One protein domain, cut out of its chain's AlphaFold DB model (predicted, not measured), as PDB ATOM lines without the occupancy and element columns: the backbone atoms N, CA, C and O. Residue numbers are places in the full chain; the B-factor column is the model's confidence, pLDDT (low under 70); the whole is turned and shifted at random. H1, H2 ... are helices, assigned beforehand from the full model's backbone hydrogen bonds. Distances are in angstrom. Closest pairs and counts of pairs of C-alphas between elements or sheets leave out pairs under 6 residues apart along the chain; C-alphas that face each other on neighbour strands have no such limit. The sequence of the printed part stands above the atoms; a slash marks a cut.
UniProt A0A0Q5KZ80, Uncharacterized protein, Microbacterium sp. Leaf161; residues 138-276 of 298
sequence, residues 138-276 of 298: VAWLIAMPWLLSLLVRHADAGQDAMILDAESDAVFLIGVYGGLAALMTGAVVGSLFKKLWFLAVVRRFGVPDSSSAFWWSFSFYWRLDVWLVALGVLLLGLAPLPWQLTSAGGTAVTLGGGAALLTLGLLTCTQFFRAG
ATOM      1  N   VAL A 138     210.301 245.192 374.958       85.62
ATOM      2  CA  VAL A 138     210.223 246.637 374.702       85.62
ATOM      3  C   VAL A 138     211.620 247.255 374.688       85.62
ATOM      4  O   VAL A 138     211.915 248.047 373.800       85.62
ATOM      5  N   ALA A 139     212.501 246.860 375.612       82.06
ATOM      6  CA  ALA A 139     213.889 247.320 375.614       82.06
ATOM      7  C   ALA A 139     214.609 246.965 374.302       82.06
ATOM      8  O   ALA A 139     215.277 247.817 373.722       82.06
ATOM      9  N   TRP A 140     214.414 245.746 373.787       86.44
ATOM     10  CA  TRP A 140     214.943 245.344 372.482       86.44
ATOM     11  C   TRP A 140     214.333 246.151 371.324       86.44
ATOM     12  O   TRP A 140     215.074 246.645 370.473       86.44
ATOM     13  N   LEU A 141     213.008 246.348 371.318       85.88
ATOM     14  CA  LEU A 141     212.302 247.144 370.302       85.88
ATOM     15  C   LEU A 141     212.723 248.617 370.274       85.88
ATOM     16  O   LEU A 141     212.521 249.273 369.261       85.88
ATOM     17  N   ILE A 142     213.279 249.145 371.362       81.19
ATOM     18  CA  ILE A 142     213.827 250.503 371.409       81.19
ATOM     19  C   ILE A 142     215.298 250.487 370.988       81.19
ATOM     20  O   ILE A 142     215.687 251.225 370.085       81.19
ATOM     21  N   ALA A 143     216.110 249.626 371.608       78.94
ATOM     22  CA  ALA A 143     217.555 249.598 371.408       78.94
ATOM     23  C   ALA A 143     217.940 249.252 369.965       78.94
ATOM     24  O   ALA A 143     218.806 249.902 369.385       78.94
ATOM     25  N   MET A 144     217.288 248.255 369.360       81.00
ATOM     26  CA  MET A 144     217.702 247.760 368.050       81.00
ATOM     27  C   MET A 144     217.405 248.753 366.913       81.00
ATOM     28  O   MET A 144     218.320 249.060 366.150       81.00
ATOM     29  N   PRO A 145     216.195 249.334 366.790       81.62
ATOM     30  CA  PRO A 145     215.956 250.381 365.797       81.62
ATOM     31  C   PRO A 145     216.810 251.627 366.036       81.62
ATOM     32  O   PRO A 145     217.280 252.233 365.075       81.62
ATOM     33  N   TRP A 146     217.059 251.987 367.301       78.25
ATOM     34  CA  TRP A 146     217.951 253.094 367.632       78.25
ATOM     35  C   TRP A 146     219.362 252.842 367.096       78.25
ATOM     36  O   TRP A 146     219.905 253.687 366.386       78.25
ATOM     37  N   LEU A 147     219.928 251.664 367.363       76.94
ATOM     38  CA  LEU A 147     221.240 251.249 366.869       76.94
ATOM     39  C   LEU A 147     221.339 251.327 365.345       76.94
ATOM     40  O   LEU A 147     222.278 251.910 364.808       76.94
ATOM     41  N   LEU A 148     220.341 250.787 364.645       76.62
ATOM     42  CA  LEU A 148     220.291 250.831 363.184       76.62
ATOM     43  C   LEU A 148     220.214 252.274 362.666       76.62
ATOM     44  O   LEU A 148     220.887 252.610 361.696       76.62
ATOM     45  N   SER A 149     219.452 253.147 363.333       75.38
ATOM     46  CA  SER A 149     219.357 254.563 362.959       75.38
ATOM     47  C   SER A 149     220.676 255.322 363.126       75.38
ATOM     48  O   SER A 149     220.932 256.274 362.390       75.38
ATOM     49  N   LEU A 150     221.505 254.937 364.102       71.31
ATOM     50  CA  LEU A 150     222.839 255.504 364.265       71.31
ATOM     51  C   LEU A 150     223.731 255.036 363.118       71.31
ATOM     52  O   LEU A 150     224.288 255.876 362.422       71.31
ATOM     53  N   LEU A 151     223.768 253.731 362.834       71.44
ATOM     54  CA  LEU A 151     224.570 253.176 361.738       71.44
ATOM     55  C   LEU A 151     224.264 253.827 360.378       71.44
ATOM     56  O   LEU A 151     225.190 254.139 359.637       71.44
ATOM     57  N   VAL A 152     222.987 254.078 360.063       73.12
ATOM     58  CA  VAL A 152     222.584 254.770 358.822       73.12
ATOM     59  C   VAL A 152     223.117 256.202 358.778       73.12
ATOM     60  O   VAL A 152     223.751 256.585 357.801       73.12
ATOM     61  N   ARG A 153     222.918 256.980 359.851       68.50
ATOM     62  CA  ARG A 153     223.375 258.380 359.916       68.50
ATOM     63  C   ARG A 153     224.882 258.523 359.710       68.50
ATOM     64  O   ARG A 153     225.315 259.482 359.084       68.50
ATOM     65  N   HIS A 154     225.662 257.568 360.210       63.78
ATOM     66  CA  HIS A 154     227.120 257.594 360.079       63.78
ATOM     67  C   HIS A 154     227.573 257.189 358.673       63.78
ATOM     68  O   HIS A 154     228.510 257.776 358.140       63.78
ATOM     69  N   ALA A 155     226.878 256.237 358.040       64.31
ATOM     70  CA  ALA A 155     227.139 255.878 356.648       64.31
ATOM     71  C   ALA A 155     226.881 257.061 355.694       64.31
ATOM     72  O   ALA A 155     227.680 257.307 354.793       64.31
ATOM     73  N   ASP A 156     225.813 257.830 355.930       61.94
ATOM     74  CA  ASP A 156     225.460 259.004 355.118       61.94
ATOM     75  C   ASP A 156     226.422 260.191 355.324       61.94
ATOM     76  O   ASP A 156     226.582 261.022 354.429       61.94
ATOM     77  N   ALA A 157     227.097 260.267 356.476       61.12
ATOM     78  CA  ALA A 157     228.059 261.323 356.791       61.12
ATOM     79  C   ALA A 157     229.417 261.168 356.074       61.12
ATOM     80  O   ALA A 157     230.286 262.028 356.227       61.12
ATOM     81  N   GLY A 158     229.629 260.093 355.303       52.66
ATOM     82  CA  GLY A 158     230.873 259.862 354.555       52.66
ATOM     83  C   GLY A 158     232.112 259.684 355.439       52.66
ATOM     84  O   GLY A 158     233.236 259.814 354.958       52.66
ATOM     85  N   GLN A 159     231.922 259.416 356.734       53.47
ATOM     86  CA  GLN A 159     233.007 259.137 357.662       53.47
ATOM     87  C   GLN A 159     233.472 257.695 357.450       53.47
ATOM     88  O   GLN A 159     232.881 256.743 357.961       53.47
ATOM     89  N   ASP A 160     234.527 257.542 356.649       43.78
ATOM     90  CA  ASP A 160     235.248 256.287 356.453       43.78
ATOM     91  C   ASP A 160     235.635 255.695 357.812       43.78
ATOM     92  O   ASP A 160     236.528 256.231 358.454       43.78
ATOM     93  N   ALA A 161     234.934 254.635 358.235       44.94
ATOM     94  CA  ALA A 161     235.310 253.463 359.051       44.94
ATOM     95  C   ALA A 161     236.381 253.549 360.180       44.94
ATOM     96  O   ALA A 161     236.698 252.519 360.770       44.94
ATOM     97  N   MET A 162     236.936 254.711 360.521       37.22
ATOM     98  CA  MET A 162     238.027 254.939 361.476       37.22
ATOM     99  C   MET A 162     237.552 255.566 362.791       37.22
ATOM    100  O   MET A 162     238.350 255.726 363.708       37.22
ATOM    101  N   ILE A 163     236.261 255.872 362.939       41.72
ATOM    102  CA  ILE A 163     235.679 256.390 364.191       41.72
ATOM    103  C   ILE A 163     235.233 255.210 365.062       41.72
ATOM    104  O   ILE A 163     234.081 255.074 365.467       41.72
ATOM    105  N   LEU A 164     236.171 254.291 365.295       44.66
ATOM    106  CA  LEU A 164     235.963 253.085 366.089       44.66
ATOM    107  C   LEU A 164     236.457 253.227 367.549       44.66
ATOM    108  O   LEU A 164     236.454 252.233 368.268       44.66
ATOM    109  N   ASP A 165     236.826 254.433 368.005       46.31
ATOM    110  CA  ASP A 165     237.531 254.606 369.294       46.31
ATOM    111  C   ASP A 165     236.750 255.310 370.424       46.31
ATOM    112  O   ASP A 165     237.117 255.140 371.579       46.31
ATOM    113  N   ALA A 166     235.678 256.068 370.150       42.09
ATOM    114  CA  ALA A 166     234.841 256.673 371.212       42.09
ATOM    115  C   ALA A 166     233.328 256.578 370.930       42.09
ATOM    116  O   ALA A 166     232.529 256.380 371.843       42.09
ATOM    117  N   GLU A 167     232.912 256.657 369.661       48.19
ATOM    118  CA  GLU A 167     231.514 256.436 369.236       48.19
ATOM    119  C   GLU A 167     231.215 254.956 368.919       48.19
ATOM    120  O   GLU A 167     230.071 254.506 369.025       48.19
ATOM    121  N   SER A 168     232.261 254.160 368.659       56.25
ATOM    122  CA  SER A 168     232.223 252.687 368.701       56.25
ATOM    123  C   SER A 168     231.629 252.161 369.989       56.25
ATOM    124  O   SER A 168     230.847 251.214 369.962       56.25
ATOM    125  N   ASP A 169     231.938 252.817 371.104       56.78
ATOM    126  CA  ASP A 169     231.502 252.382 372.417       56.78
ATOM    127  C   ASP A 169     229.992 252.508 372.585       56.78
ATOM    128  O   ASP A 169     229.381 251.631 373.186       56.78
ATOM    129  N   ALA A 170     229.364 253.531 371.996       56.06
ATOM    130  CA  ALA A 170     227.916 253.721 372.029       56.06
ATOM    131  C   ALA A 170     227.185 252.723 371.117       56.06
ATOM    132  O   ALA A 170     226.202 252.100 371.528       56.06
ATOM    133  N   VAL A 171     227.689 252.521 369.895       63.22
ATOM    134  CA  VAL A 171     227.174 251.514 368.950       63.22
ATOM    135  C   VAL A 171     227.320 250.107 369.543       63.22
ATOM    136  O   VAL A 171     226.378 249.311 369.518       63.22
ATOM    137  N   PHE A 172     228.464 249.821 370.163       66.12
ATOM    138  CA  PHE A 172     228.728 248.587 370.890       66.12
ATOM    139  C   PHE A 172     227.806 248.437 372.105       66.12
ATOM    140  O   PHE A 172     227.185 247.386 372.253       66.12
ATOM    141  N   LEU A 173     227.634 249.477 372.931       65.50
ATOM    142  CA  LEU A 173     226.750 249.456 374.104       65.50
ATOM    143  C   LEU A 173     225.318 249.112 373.711       65.50
ATOM    144  O   LEU A 173     224.711 248.210 374.287       65.50
ATOM    145  N   ILE A 174     224.765 249.836 372.736       69.31
ATOM    146  CA  ILE A 174     223.373 249.659 372.321       69.31
ATOM    147  C   ILE A 174     223.209 248.284 371.661       69.31
ATOM    148  O   ILE A 174     222.201 247.616 371.895       69.31
ATOM    149  N   GLY A 175     224.218 247.801 370.926       72.69
ATOM    150  CA  GLY A 175     224.267 246.434 370.405       72.69
ATOM    151  C   GLY A 175     224.276 245.364 371.497       72.69
ATOM    152  O   GLY A 175     223.482 244.424 371.443       72.69
ATOM    153  N   VAL A 176     225.116 245.516 372.523       75.38
ATOM    154  CA  VAL A 176     225.206 244.592 373.663       75.38
ATOM    155  C   VAL A 176     223.911 244.601 374.470       75.38
ATOM    156  O   VAL A 176     223.361 243.535 374.744       75.38
ATOM    157  N   TYR A 177     223.376 245.772 374.817       74.38
ATOM    158  CA  TYR A 177     222.126 245.877 375.571       74.38
ATOM    159  C   TYR A 177     220.918 245.399 374.765       74.38
ATOM    160  O   TYR A 177     220.076 244.684 375.309       74.38
ATOM    161  N   GLY A 178     220.851 245.718 373.471       81.88
ATOM    162  CA  GLY A 178     219.832 245.203 372.560       81.88
ATOM    163  C   GLY A 178     219.899 243.680 372.442       81.88
ATOM    164  O   GLY A 178     218.881 243.002 372.586       81.88
ATOM    165  N   GLY A 179     221.099 243.119 372.282       85.69
ATOM    166  CA  GLY A 179     221.323 241.675 372.266       85.69
ATOM    167  C   GLY A 179     220.924 241.003 373.581       85.69
ATOM    168  O   GLY A 179     220.166 240.034 373.578       85.69
ATOM    169  N   LEU A 180     221.357 241.539 374.723       85.25
ATOM    170  CA  LEU A 180     220.972 241.034 376.045       85.25
ATOM    171  C   LEU A 180     219.455 241.100 376.263       85.25
ATOM    172  O   LEU A 180     218.873 240.154 376.796       85.25
ATOM    173  N   ALA A 181     218.796 242.168 375.811       88.06
ATOM    174  CA  ALA A 181     217.344 242.303 375.864       88.06
ATOM    175  C   ALA A 181     216.635 241.242 374.998       88.06
ATOM    176  O   ALA A 181     215.678 240.609 375.457       88.06
ATOM    177  N   ALA A 182     217.142 240.960 373.793       92.31
ATOM    178  CA  ALA A 182     216.658 239.863 372.953       92.31
ATOM    179  C   ALA A 182     216.861 238.494 373.628       92.31
ATOM    180  O   ALA A 182     215.927 237.693 373.705       92.31
ATOM    181  N   LEU A 183     218.045 238.245 374.196       93.88
ATOM    182  CA  LEU A 183     218.365 237.011 374.918       93.88
ATOM    183  C   LEU A 183     217.411 236.790 376.099       93.88
ATOM    184  O   LEU A 183     216.843 235.706 376.247       93.88
ATOM    185  N   MET A 184     217.192 237.821 376.920       91.62
ATOM    186  CA  MET A 184     216.256 237.778 378.046       91.62
ATOM    187  C   MET A 184     214.821 237.527 377.580       91.62
ATOM    188  O   MET A 184     214.125 236.698 378.166       91.62
ATOM    189  N   THR A 185     214.392 238.178 376.496       94.31
ATOM    190  CA  THR A 185     213.083 237.928 375.877       94.31
ATOM    191  C   THR A 185     212.937 236.453 375.511       94.31
ATOM    192  O   THR A 185     211.964 235.812 375.913       94.31
ATOM    193  N   GLY A 186     213.927 235.880 374.822       95.19
ATOM    194  CA  GLY A 186     213.930 234.465 374.458       95.19
ATOM    195  C   GLY A 186     213.902 233.535 375.668       95.19
ATOM    196  O   GLY A 186     213.123 232.584 375.684       95.19
ATOM    197  N   ALA A 187     214.665 233.830 376.721       93.75
ATOM    198  CA  ALA A 187     214.659 233.030 377.945       93.75
ATOM    199  C   ALA A 187     213.270 232.993 378.612       93.75
ATOM    200  O   ALA A 187     212.786 231.921 378.995       93.75
ATOM    201  N   VAL A 188     212.591 234.140 378.723       91.94
ATOM    202  CA  VAL A 188     211.245 234.211 379.319       91.94
ATOM    203  C   VAL A 188     210.208 233.546 378.407       91.94
ATOM    204  O   VAL A 188     209.368 232.788 378.895       91.94
ATOM    205  N   VAL A 189     210.294 233.741 377.087       94.31
ATOM    206  CA  VAL A 189     209.424 233.075 376.101       94.31
ATOM    207  C   VAL A 189     209.587 231.556 376.157       94.31
ATOM    208  O   VAL A 189     208.588 230.846 376.266       94.31
ATOM    209  N   GLY A 190     210.819 231.043 376.148       93.19
ATOM    210  CA  GLY A 190     211.101 229.609 376.248       93.19
ATOM    211  C   GLY A 190     210.590 229.020 377.559       93.19
ATOM    212  O   GLY A 190     209.923 227.983 377.572       93.19
ATOM    213  N   SER A 191     210.796 229.730 378.671       90.25
ATOM    214  CA  SER A 191     210.256 229.334 379.973       90.25
ATOM    215  C   SER A 191     208.721 229.310 379.989       90.25
ATOM    216  O   SER A 191     208.114 228.383 380.540       90.25
ATOM    217  N   LEU A 192     208.067 230.302 379.377       91.12
ATOM    218  CA  LEU A 192     206.612 230.352 379.249       91.12
ATOM    219  C   LEU A 192     206.093 229.213 378.370       91.12
ATOM    220  O   LEU A 192     205.152 228.532 378.773       91.12
ATOM    221  N   PHE A 193     206.715 228.979 377.217       92.25
ATOM    222  CA  PHE A 193     206.357 227.901 376.299       92.25
ATOM    223  C   PHE A 193     206.428 226.542 376.998       92.25
ATOM    224  O   PHE A 193     205.435 225.811 377.029       92.25
ATOM    225  N   LYS A 194     207.549 226.251 377.668       88.62
ATOM    226  CA  LYS A 194     207.730 225.020 378.450       88.62
ATOM    227  C   LYS A 194     206.623 224.835 379.488       88.62
ATOM    228  O   LYS A 194     206.072 223.748 379.650       88.62
ATOM    229  N   LYS A 195     206.263 225.910 380.189       86.81
ATOM    230  CA  LYS A 195     205.194 225.896 381.192       86.81
ATOM    231  C   LYS A 195     203.814 225.656 380.581       86.81
ATOM    232  O   LYS A 195     203.039 224.887 381.144       86.81
ATOM    233  N   LEU A 196     203.487 226.311 379.469       89.62
ATOM    234  CA  LEU A 196     202.214 226.119 378.770       89.62
ATOM    235  C   LEU A 196     202.078 224.679 378.280       89.62
ATOM    236  O   LEU A 196     201.044 224.053 378.508       89.62
ATOM    237  N   TRP A 197     203.145 224.141 377.693       88.50
ATOM    238  CA  TRP A 197     203.209 222.754 377.256       88.50
ATOM    239  C   TRP A 197     203.010 221.776 378.419       88.50
ATOM    240  O   TRP A 197     202.165 220.883 378.348       88.50
ATOM    241  N   PHE A 198     203.711 221.997 379.535       83.25
ATOM    242  CA  PHE A 198     203.545 221.198 380.747       83.25
ATOM    243  C   PHE A 198     202.095 221.209 381.249       83.25
ATOM    244  O   PHE A 198     201.520 220.152 381.499       83.25
ATOM    245  N   LEU A 199     201.477 222.389 381.358       85.44
ATOM    246  CA  LEU A 199     200.087 222.512 381.804       85.44
ATOM    247  C   LEU A 199     199.107 221.828 380.842       85.44
ATOM    248  O   LEU A 199     198.141 221.220 381.299       85.44
ATOM    249  N   ALA A 200     199.343 221.909 379.532       87.12
ATOM    250  CA  ALA A 200     198.510 221.256 378.528       87.12
ATOM    251  C   ALA A 200     198.562 219.724 378.647       87.12
ATOM    252  O   ALA A 200     197.519 219.070 378.630       87.12
ATOM    253  N   VAL A 201     199.752 219.151 378.836       84.31
ATOM    254  CA  VAL A 201     199.917 217.699 379.005       84.31
ATOM    255  C   VAL A 201     199.357 217.213 380.326       84.31
ATOM    256  O   VAL A 201     198.635 216.222 380.323       84.31
ATOM    257  N   VAL A 202     199.587 217.927 381.433       83.19
ATOM    258  CA  VAL A 202     199.026 217.538 382.736       83.19
ATOM    259  C   VAL A 202     197.500 217.528 382.706       83.19
ATOM    260  O   VAL A 202     196.881 216.608 383.231       83.19
ATOM    261  N   ARG A 203     196.878 218.509 382.042       86.19
ATOM    262  CA  ARG A 203     195.419 218.539 381.859       86.19
ATOM    263  C   ARG A 203     194.893 217.359 381.044       86.19
ATOM    264  O   ARG A 203     193.758 216.955 381.261       86.19
ATOM    265  N   ARG A 204     195.679 216.846 380.094       87.25
ATOM    266  CA  ARG A 204     195.245 215.799 379.162       87.25
ATOM    267  C   ARG A 204     195.557 214.383 379.645       87.25
ATOM    268  O   ARG A 204     194.766 213.484 379.394       87.25
ATOM    269  N   PHE A 205     196.696 214.189 380.302       84.31
ATOM    270  CA  PHE A 205     197.250 212.866 380.605       84.31
ATOM    271  C   PHE A 205     197.572 212.658 382.094       84.31
ATOM    272  O   PHE A 205     198.019 211.579 382.469       84.31
ATOM    273  N   GLY A 206     197.338 213.656 382.953       77.56
ATOM    274  CA  GLY A 206     197.755 213.615 384.355       77.56
ATOM    275  C   GLY A 206     199.241 213.936 384.533       77.56
ATOM    276  O   GLY A 206     199.912 214.375 383.602       77.56
ATOM    277  N   VAL A 207     199.759 213.777 385.753       74.31
ATOM    278  CA  VAL A 207     201.179 214.037 386.046       74.31
ATOM    279  C   VAL A 207     202.014 212.886 385.470       74.31
ATOM    280  O   VAL A 207     201.852 211.761 385.938       74.31
ATOM    281  N   PRO A 208     202.882 213.128 384.471       65.19
ATOM    282  CA  PRO A 208     203.664 212.057 383.870       65.19
ATOM    283  C   PRO A 208     204.801 211.619 384.802       65.19
ATOM    284  O   PRO A 208     205.551 212.461 385.307       65.19
ATOM    285  N   ASP A 209     204.953 210.306 384.985       59.50
ATOM    286  CA  ASP A 209     206.145 209.710 385.589       59.50
ATOM    287  C   ASP A 209     207.328 209.865 384.634       59.50
ATOM    288  O   ASP A 209     207.226 209.601 383.436       59.50
ATOM    289  N   SER A 210     208.464 210.335 385.147       60.06
ATOM    290  CA  SER A 210     209.612 210.656 384.305       60.06
ATOM    291  C   SER A 210     210.923 210.274 384.984       60.06
ATOM    292  O   SER A 210     211.291 210.844 386.011       60.06
ATOM    293  N   SER A 211     211.620 209.290 384.404       60.50
ATOM    294  CA  SER A 211     212.810 208.630 384.964       60.50
ATOM    295  C   SER A 211     214.113 208.888 384.184       60.50
ATOM    296  O   SER A 211     215.146 208.310 384.520       60.50
ATOM    297  N   SER A 212     214.121 209.746 383.151       75.88
ATOM    298  CA  SER A 212     215.339 209.968 382.347       75.88
ATOM    299  C   SER A 212     216.314 210.946 383.008       75.88
ATOM    300  O   SER A 212     216.073 212.153 383.066       75.88
ATOM    301  N   ALA A 213     217.467 210.431 383.440       79.25
ATOM    302  CA  ALA A 213     218.543 211.224 384.038       79.25
ATOM    303  C   ALA A 213     219.121 212.284 383.080       79.25
ATOM    304  O   ALA A 213     219.420 213.399 383.512       79.25
ATOM    305  N   PHE A 214     219.240 211.962 381.783       83.94
ATOM    306  CA  PHE A 214     219.767 212.890 380.775       83.94
ATOM    307  C   PHE A 214     218.925 214.159 380.710       83.94
ATOM    308  O   PHE A 214     219.419 215.264 380.914       83.94
ATOM    309  N   TRP A 215     217.630 213.993 380.468       80.00
ATOM    310  CA  TRP A 215     216.738 215.122 380.307       80.00
ATOM    311  C   TRP A 215     216.468 215.851 381.625       80.00
ATOM    312  O   TRP A 215     216.235 217.057 381.619       80.00
ATOM    313  N   TRP A 216     216.566 215.166 382.765       76.12
ATOM    314  CA  TRP A 216     216.568 215.841 384.055       76.12
ATOM    315  C   TRP A 216     217.773 216.784 384.188       76.12
ATOM    316  O   TRP A 216     217.609 217.959 384.509       76.12
ATOM    317  N   SER A 217     218.976 216.332 383.831       81.75
ATOM    318  CA  SER A 217     220.157 217.203 383.793       81.75
ATOM    319  C   SER A 217     219.991 218.353 382.792       81.75
ATOM    320  O   SER A 217     220.090 219.526 383.158       81.75
ATOM    321  N   PHE A 218     219.643 218.028 381.547       84.69
ATOM    322  CA  PHE A 218     219.530 218.979 380.442       84.69
ATOM    323  C   PHE A 218     218.471 220.061 380.698       84.69
ATOM    324  O   PHE A 218     218.742 221.250 380.569       84.69
ATOM    325  N   SER A 219     217.260 219.654 381.079       80.31
ATOM    326  CA  SER A 219     216.065 220.503 381.081       80.31
ATOM    327  C   SER A 219     215.727 221.098 382.455       80.31
ATOM    328  O   SER A 219     215.000 222.092 382.524       80.31
ATOM    329  N   PHE A 220     216.200 220.497 383.556       75.12
ATOM    330  CA  PHE A 220     215.907 220.959 384.920       75.12
ATOM    331  C   PHE A 220     217.106 221.647 385.580       75.12
ATOM    332  O   PHE A 220     216.952 222.784 386.027       75.12
ATOM    333  N   TYR A 221     218.280 221.006 385.615       74.94
ATOM    334  CA  TYR A 221     219.470 221.605 386.234       74.94
ATOM    335  C   TYR A 221     220.082 222.705 385.381       74.94
ATOM    336  O   TYR A 221     220.202 223.840 385.833       74.94
ATOM    337  N   TRP A 222     220.441 222.373 384.143       80.06
ATOM    338  CA  TRP A 222     221.130 223.307 383.255       80.06
ATOM    339  C   TRP A 222     220.169 224.201 382.471       80.06
ATOM    340  O   TRP A 222     220.572 225.263 382.005       80.06
ATOM    341  N   ARG A 223     218.898 223.786 382.344       87.00
ATOM    342  CA  ARG A 223     217.859 224.471 381.553       87.00
ATOM    343  C   ARG A 223     218.326 224.792 380.130       87.00
ATOM    344  O   ARG A 223     218.054 225.871 379.603       87.00
ATOM    345  N   LEU A 224     219.065 223.862 379.525       90.19
ATOM    346  CA  LEU A 224     219.669 224.031 378.204       90.19
ATOM    347  C   LEU A 224     218.615 224.270 377.125       90.19
ATOM    348  O   LEU A 224     218.870 225.006 376.185       90.19
ATOM    349  N   ASP A 225     217.410 223.737 377.293       91.19
ATOM    350  CA  ASP A 225     216.278 224.022 376.415       91.19
ATOM    351  C   ASP A 225     215.919 225.520 376.388       91.19
ATOM    352  O   ASP A 225     215.784 226.111 375.318       91.19
ATOM    353  N   VAL A 226     215.856 226.170 377.555       91.69
ATOM    354  CA  VAL A 226     215.599 227.615 377.656       91.69
ATOM    355  C   VAL A 226     216.780 228.422 377.119       91.69
ATOM    356  O   VAL A 226     216.562 229.428 376.446       91.69
ATOM    357  N   TRP A 227     218.018 227.978 377.362       94.06
ATOM    358  CA  TRP A 227     219.209 228.610 376.786       94.06
ATOM    359  C   TRP A 227     219.220 228.555 375.261       94.06
ATOM    360  O   TRP A 227     219.556 229.550 374.631       94.06
ATOM    361  N   LEU A 228     218.806 227.439 374.656       96.12
ATOM    362  CA  LEU A 228     218.695 227.321 373.201       96.12
ATOM    363  C   LEU A 228     217.684 228.325 372.632       96.12
ATOM    364  O   LEU A 228     217.993 229.013 371.662       96.12
ATOM    365  N   VAL A 229     216.516 228.477 373.269       97.00
ATOM    366  CA  VAL A 229     215.539 229.510 372.881       97.00
ATOM    367  C   VAL A 229     216.130 230.912 373.051       97.00
ATOM    368  O   VAL A 229     216.021 231.734 372.145       97.00
ATOM    369  N   ALA A 230     216.784 231.186 374.181       96.25
ATOM    370  CA  ALA A 230     217.391 232.481 374.479       96.25
ATOM    371  C   ALA A 230     218.470 232.870 373.456       96.25
ATOM    372  O   ALA A 230     218.450 233.979 372.930       96.25
ATOM    373  N   LEU A 231     219.372 231.943 373.125       96.81
ATOM    374  CA  LEU A 231     220.414 232.139 372.117       96.81
ATOM    375  C   LEU A 231     219.828 232.254 370.706       96.81
ATOM    376  O   LEU A 231     220.298 233.066 369.914       96.81
ATOM    377  N   GLY A 232     218.774 231.497 370.397       96.88
ATOM    378  CA  GLY A 232     218.054 231.622 369.132       96.88
ATOM    379  C   GLY A 232     217.466 233.020 368.939       96.88
ATOM    380  O   GLY A 232     217.699 233.655 367.913       96.88
ATOM    381  N   VAL A 233     216.765 233.539 369.952       97.12
ATOM    382  CA  VAL A 233     216.195 234.897 369.920       97.12
ATOM    383  C   VAL A 233     217.280 235.973 369.957       97.12
ATOM    384  O   VAL A 233     217.117 236.976 369.274       97.12
ATOM    385  N   LEU A 234     218.397 235.772 370.666       94.81
ATOM    386  CA  LEU A 234     219.563 236.663 370.592       94.81
ATOM    387  C   LEU A 234     220.040 236.811 369.141       94.81
ATOM    388  O   LEU A 234     220.146 237.928 368.644       94.81
ATOM    389  N   LEU A 235     220.313 235.696 368.457       94.44
ATOM    390  CA  LEU A 235     220.830 235.724 367.089       94.44
ATOM    391  C   LEU A 235     219.825 236.342 366.112       94.44
ATOM    392  O   LEU A 235     220.204 237.192 365.312       94.44
ATOM    393  N   LEU A 236     218.542 235.979 366.213       94.38
ATOM    394  CA  LEU A 236     217.483 236.587 365.400       94.38
ATOM    395  C   LEU A 236     217.321 238.084 365.694       94.38
ATOM    396  O   LEU A 236     217.142 238.878 364.777       94.38
ATOM    397  N   GLY A 237     217.412 238.475 366.965       90.12
ATOM    398  CA  GLY A 237     217.311 239.862 367.405       90.12
ATOM    399  C   GLY A 237     218.485 240.724 366.945       90.12
ATOM    400  O   GLY A 237     218.299 241.919 366.732       90.12
ATOM    401  N   LEU A 238     219.662 240.119 366.755       89.00
ATOM    402  CA  LEU A 238     220.857 240.767 366.215       89.00
ATOM    403  C   LEU A 238     220.935 240.730 364.684       89.00
ATOM    404  O   LEU A 238     221.707 241.498 364.122       89.00
ATOM    405  N   ALA A 239     220.147 239.898 363.997       89.31
ATOM    406  CA  ALA A 239     220.204 239.721 362.541       89.31
ATOM    407  C   ALA A 239     220.119 241.014 361.694       89.31
ATOM    408  O   ALA A 239     220.769 241.068 360.647       89.31
ATOM    409  N   PRO A 240     219.402 242.076 362.113       87.25
ATOM    410  CA  PRO A 240     219.437 243.350 361.396       87.25
ATOM    411  C   PRO A 240     220.826 244.007 361.311       87.25
ATOM    412  O   PRO A 240     221.081 244.742 360.362       87.25
ATOM    413  N   LEU A 241     221.744 243.744 362.253       82.62
ATOM    414  CA  LEU A 241     223.098 244.317 362.240       82.62
ATOM    415  C   LEU A 241     223.949 243.845 361.058       82.62
ATOM    416  O   LEU A 241     224.361 244.685 360.261       82.62
ATOM    417  N   PRO A 242     224.231 242.537 360.893       82.00
ATOM    418  CA  PRO A 242     225.018 242.079 359.757       82.00
ATOM    419  C   PRO A 242     224.327 242.369 358.420       82.00
ATOM    420  O   PRO A 242     225.028 242.556 357.428       82.00
ATOM    421  N   TRP A 243     222.991 242.460 358.395       81.81
ATOM    422  CA  TRP A 243     222.248 242.908 357.216       81.81
ATOM    423  C   TRP A 243     222.594 244.354 356.849       81.81
ATOM    424  O   TRP A 243     222.963 244.626 355.709       81.81
ATOM    425  N   GLN A 244     222.538 245.266 357.823       80.25
ATOM    426  CA  GLN A 244     222.885 246.678 357.639       80.25
ATOM    427  C   GLN A 244     224.355 246.864 357.239       80.25
ATOM    428  O   GLN A 244     224.674 247.729 356.432       80.25
ATOM    429  N   LEU A 245     225.240 246.012 357.760       80.00
ATOM    430  CA  LEU A 245     226.663 245.977 357.412       80.00
ATOM    431  C   LEU A 245     226.942 245.255 356.082       80.00
ATOM    432  O   LEU A 245     228.098 245.003 355.754       80.00
ATOM    433  N   THR A 246     225.910 244.885 355.315       83.44
ATOM    434  CA  THR A 246     226.006 244.173 354.024       83.44
ATOM    435  C   THR A 246     226.758 242.833 354.086       83.44
ATOM    436  O   THR A 246     227.191 242.281 353.074       83.44
ATOM    437  N   SER A 247     226.875 242.248 355.281       83.25
ATOM    438  CA  SER A 247     227.534 240.965 355.511       83.25
ATOM    439  C   SER A 247     226.560 239.815 355.259       83.25
ATOM    440  O   SER A 247     225.817 239.385 356.149       83.25
ATOM    441  N   ALA A 248     226.580 239.276 354.036       87.88
ATOM    442  CA  ALA A 248     225.751 238.128 353.655       87.88
ATOM    443  C   ALA A 248     226.010 236.903 354.554       87.88
ATOM    444  O   ALA A 248     225.069 236.253 355.011       87.88
ATOM    445  N   GLY A 249     227.282 236.627 354.870       88.62
ATOM    446  CA  GLY A 249     227.673 235.538 355.768       88.62
ATOM    447  C   GLY A 249     227.172 235.745 357.199       88.62
ATOM    448  O   GLY A 249     226.547 234.849 357.764       88.62
ATOM    449  N   GLY A 250     227.371 236.940 357.768       84.00
ATOM    450  CA  GLY A 250     226.885 237.264 359.114       84.00
ATOM    451  C   GLY A 250     225.360 237.188 359.219       84.00
ATOM    452  O   GLY A 250     224.824 236.664 360.196       84.00
ATOM    453  N   THR A 251     224.652 237.637 358.182       89.69
ATOM    454  CA  THR A 251     223.187 237.562 358.098       89.69
ATOM    455  C   THR A 251     222.717 236.109 358.060       89.69
ATOM    456  O   THR A 251     221.835 235.722 358.824       89.69
ATOM    457  N   ALA A 252     223.316 235.278 357.203       93.62
ATOM    458  CA  ALA A 252     222.944 233.871 357.088       93.62
ATOM    459  C   ALA A 252     223.185 233.105 358.400       93.62
ATOM    460  O   ALA A 252     222.338 232.312 358.811       93.62
ATOM    461  N   VAL A 253     224.301 233.370 359.086       93.38
ATOM    462  CA  VAL A 253     224.628 232.743 360.377       93.38
ATOM    463  C   VAL A 253     223.655 233.177 361.472       93.38
ATOM    464  O   VAL A 253     223.161 232.330 362.213       93.38
ATOM    465  N   THR A 254     223.347 234.470 361.576       92.94
ATOM    466  CA  THR A 254     222.435 234.981 362.613       92.94
ATOM    467  C   THR A 254     220.990 234.537 362.383       92.94
ATOM    468  O   THR A 254     220.366 234.017 363.307       92.94
ATOM    469  N   LEU A 255     220.468 234.634 361.156       94.88
ATOM    470  CA  LEU A 255     219.117 234.164 360.834       94.88
ATOM    471  C   LEU A 255     219.004 232.639 360.891       94.88
ATOM    472  O   LEU A 255     218.133 232.108 361.578       94.88
ATOM    473  N   GLY A 256     219.883 231.926 360.185       96.12
ATOM    474  CA  GLY A 256     219.846 230.468 360.088       96.12
ATOM    475  C   GLY A 256     220.172 229.794 361.418       96.12
ATOM    476  O   GLY A 256     219.419 228.937 361.879       96.12
ATOM    477  N   GLY A 257     221.253 230.224 362.073       96.00
ATOM    478  CA  GLY A 257     221.635 229.740 363.398       96.00
ATOM    479  C   GLY A 257     220.592 230.094 364.456       96.00
ATOM    480  O   GLY A 257     220.211 229.235 365.250       96.00
ATOM    481  N   GLY A 258     220.059 231.319 364.421       96.56
ATOM    482  CA  GLY A 258     219.000 231.757 365.324       96.56
ATOM    483  C   GLY A 258     217.724 230.928 365.190       96.56
ATOM    484  O   GLY A 258     217.208 230.420 366.187       96.56
ATOM    485  N   ALA A 259     217.252 230.710 363.961       97.69
ATOM    486  CA  ALA A 259     216.077 229.886 363.684       97.69
ATOM    487  C   ALA A 259     216.284 228.417 364.091       97.69
ATOM    488  O   ALA A 259     215.385 227.809 364.679       97.69
ATOM    489  N   ALA A 260     217.468 227.855 363.829       97.81
ATOM    490  CA  ALA A 260     217.806 226.487 364.208       97.81
ATOM    491  C   ALA A 260     217.813 226.303 365.734       97.81
ATOM    492  O   ALA A 260     217.159 225.390 366.243       97.81
ATOM    493  N   LEU A 261     218.488 227.194 366.470       97.69
ATOM    494  CA  LEU A 261     218.545 227.155 367.934       97.69
ATOM    495  C   LEU A 261     217.173 227.384 368.567       97.69
ATOM    496  O   LEU A 261     216.800 226.648 369.478       97.69
ATOM    497  N   LEU A 262     216.396 228.344 368.057       97.19
ATOM    498  CA  LEU A 262     215.037 228.604 368.527       97.19
ATOM    499  C   LEU A 262     214.149 227.369 368.348       97.19
ATOM    500  O   LEU A 262     213.481 226.944 369.288       97.19
ATOM    501  N   THR A 263     214.172 226.764 367.161       97.00
ATOM    502  CA  THR A 263     213.361 225.580 366.853       97.00
ATOM    503  C   THR A 263     213.771 224.394 367.720       97.00
ATOM    504  O   THR A 263     212.917 223.764 368.343       97.00
ATOM    505  N   LEU A 264     215.074 224.116 367.830       95.94
ATOM    506  CA  LEU A 264     215.594 223.045 368.680       95.94
ATOM    507  C   LEU A 264     215.271 223.290 370.161       95.94
ATOM    508  O   LEU A 264     214.880 222.364 370.872       95.94
ATOM    509  N   GLY A 265     215.382 224.533 370.625       93.88
ATOM    510  CA  GLY A 265     215.008 224.947 371.973       93.88
ATOM    511  C   GLY A 265     213.530 224.696 372.256       93.88
ATOM    512  O   GLY A 265     213.198 224.017 373.222       93.88
ATOM    513  N   LEU A 266     212.630 225.134 371.372       94.19
ATOM    514  CA  LEU A 266     211.191 224.897 371.522       94.19
ATOM    515  C   LEU A 266     210.849 223.402 371.486       94.19
ATOM    516  O   LEU A 266     210.076 222.933 372.320       94.19
ATOM    517  N   LEU A 267     211.463 222.629 370.586       93.31
ATOM    518  CA  LEU A 267     211.293 221.174 370.539       93.31
ATOM    519  C   LEU A 267     211.779 220.513 371.831       93.31
ATOM    520  O   LEU A 267     211.079 219.676 372.396       93.31
ATOM    521  N   THR A 268     212.940 220.902 372.352       90.88
ATOM    522  CA  THR A 268     213.468 220.345 373.607       90.88
ATOM    523  C   THR A 268     212.692 220.818 374.837       90.88
ATOM    524  O   THR A 268     212.564 220.050 375.787       90.88
ATOM    525  N   CYS A 269     212.057 221.994 374.808       88.25
ATOM    526  CA  CYS A 269     211.098 222.414 375.833       88.25
ATOM    527  C   CYS A 269     209.866 221.496 375.895       88.25
ATOM    528  O   CYS A 269     209.213 221.430 376.939       88.25
ATOM    529  N   THR A 270     209.544 220.771 374.815       86.19
ATOM    530  CA  THR A 270     208.475 219.758 374.853       86.19
ATOM    531  C   THR A 270     208.891 218.467 375.562       86.19
ATOM    532  O   THR A 270     208.022 217.692 375.972       86.19
ATOM    533  N   GLN A 271     210.198 218.242 375.741       80.00
ATOM    534  CA  GLN A 271     210.756 217.050 376.375       80.00
ATOM    535  C   GLN A 271     210.684 217.192 377.908       80.00
ATOM    536  O   GLN A 271     211.164 218.147 378.521       80.00
ATOM    537  N   PHE A 272     209.972 216.255 378.532       63.03
ATOM    538  CA  PHE A 272     209.228 216.449 379.781       63.03
ATOM    539  C   PHE A 272     210.033 216.369 381.079       63.03
ATOM    540  O   PHE A 272     210.167 215.284 381.642       63.03
ATOM    541  N   PHE A 273     210.440 217.506 381.664       59.78
ATOM    542  CA  PHE A 273     210.895 217.538 383.066       59.78
ATOM    543  C   PHE A 273     210.377 218.765 383.822       59.78
ATOM    544  O   PHE A 273     210.844 219.888 383.651       59.78
ATOM    545  N   ARG A 274     209.413 218.513 384.718       55.88
ATOM    546  CA  ARG A 274     209.203 219.254 385.974       55.88
ATOM    547  C   ARG A 274     208.940 220.772 385.918       55.88
ATOM    548  O   ARG A 274     209.094 221.426 386.943       55.88
ATOM    549  N   ALA A 275     208.471 221.343 384.806       46.88
ATOM    550  CA  ALA A 275     208.239 222.795 384.693       46.88
ATOM    551  C   ALA A 275     207.079 223.363 385.553       46.88
ATOM    552  O   ALA A 275     206.829 224.568 385.525       46.88
ATOM    553  N   GLY A 276     206.376 222.528 386.332       45.69
ATOM    554  CA  GLY A 276     205.285 222.964 387.212       45.69
ATOM    555  C   GLY A 276     205.159 222.241 388.556       45.69
ATOM    556  O   GLY A 276     204.159 222.455 389.238       45.69
TER     557      GLY A 276
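This is residues 138 to 276 of the 298 residues of an uncharacterized protein of Microbacterium sp. Leaf161 (UniProt A0A0Q5KZ80). Look first for the longest helix, H2, one side of a rod of helices: H4 packs across it and H6 covers H4, an up-and-down bundle of three, each running against the one before it. H1 folds back on the first part of H2 as a hairpin, and residues 156 to 162 stick out. The 139 printed residues hold six named helices, H1 to H6, and no named strand: all helix. The whole is loose, radius of gyration of the C-alphas 19.0 A, spanning 64 by 27 by 23 A.

Find C-alpha 168 at (232.223, 252.687, 368.701); from there H2 runs 54.3 A to residue 205. H4 is residues 224 to 238, 20.6 A; H6, residues 248 to 269, runs 30.9 A to C-alpha 269 at (211.098, 222.414, 375.833). H1 is residues 138 to 156, 27.7 A; H3 is 213 to 221 and H5 is 240 to 244.

At Gly 186 and Ala 230, closest C-alphas 4.0 A, H2 touches the hub H4 with residues 175 to 191 alone, at a steep tilt of 42 degrees. H4 touches H6 at Gly 232 and Gly 258, 3.9 A, at a shallow 28 degrees, opposite ways. H1 touches H2 at Trp 140 and Gly 178, 4.9 A. H5 touches H6 at Pro 242 and Thr 251, 5.1 A; H3 touches H4 only at the corner, Phe 218 to Leu 224, 5.5 A. Every O i to N i+4 pair is within hydrogen-bond range in H2 to H6, and 14 of 15 in H1.

The farthest C-alphas, Gly 158 and Gly 206, are 64.2 A apart. The printed part has no cut; the link from H1 to H2 is long. pLDDT is under 70 in residues 153 to 174, 208 to 211 and 272 to 276.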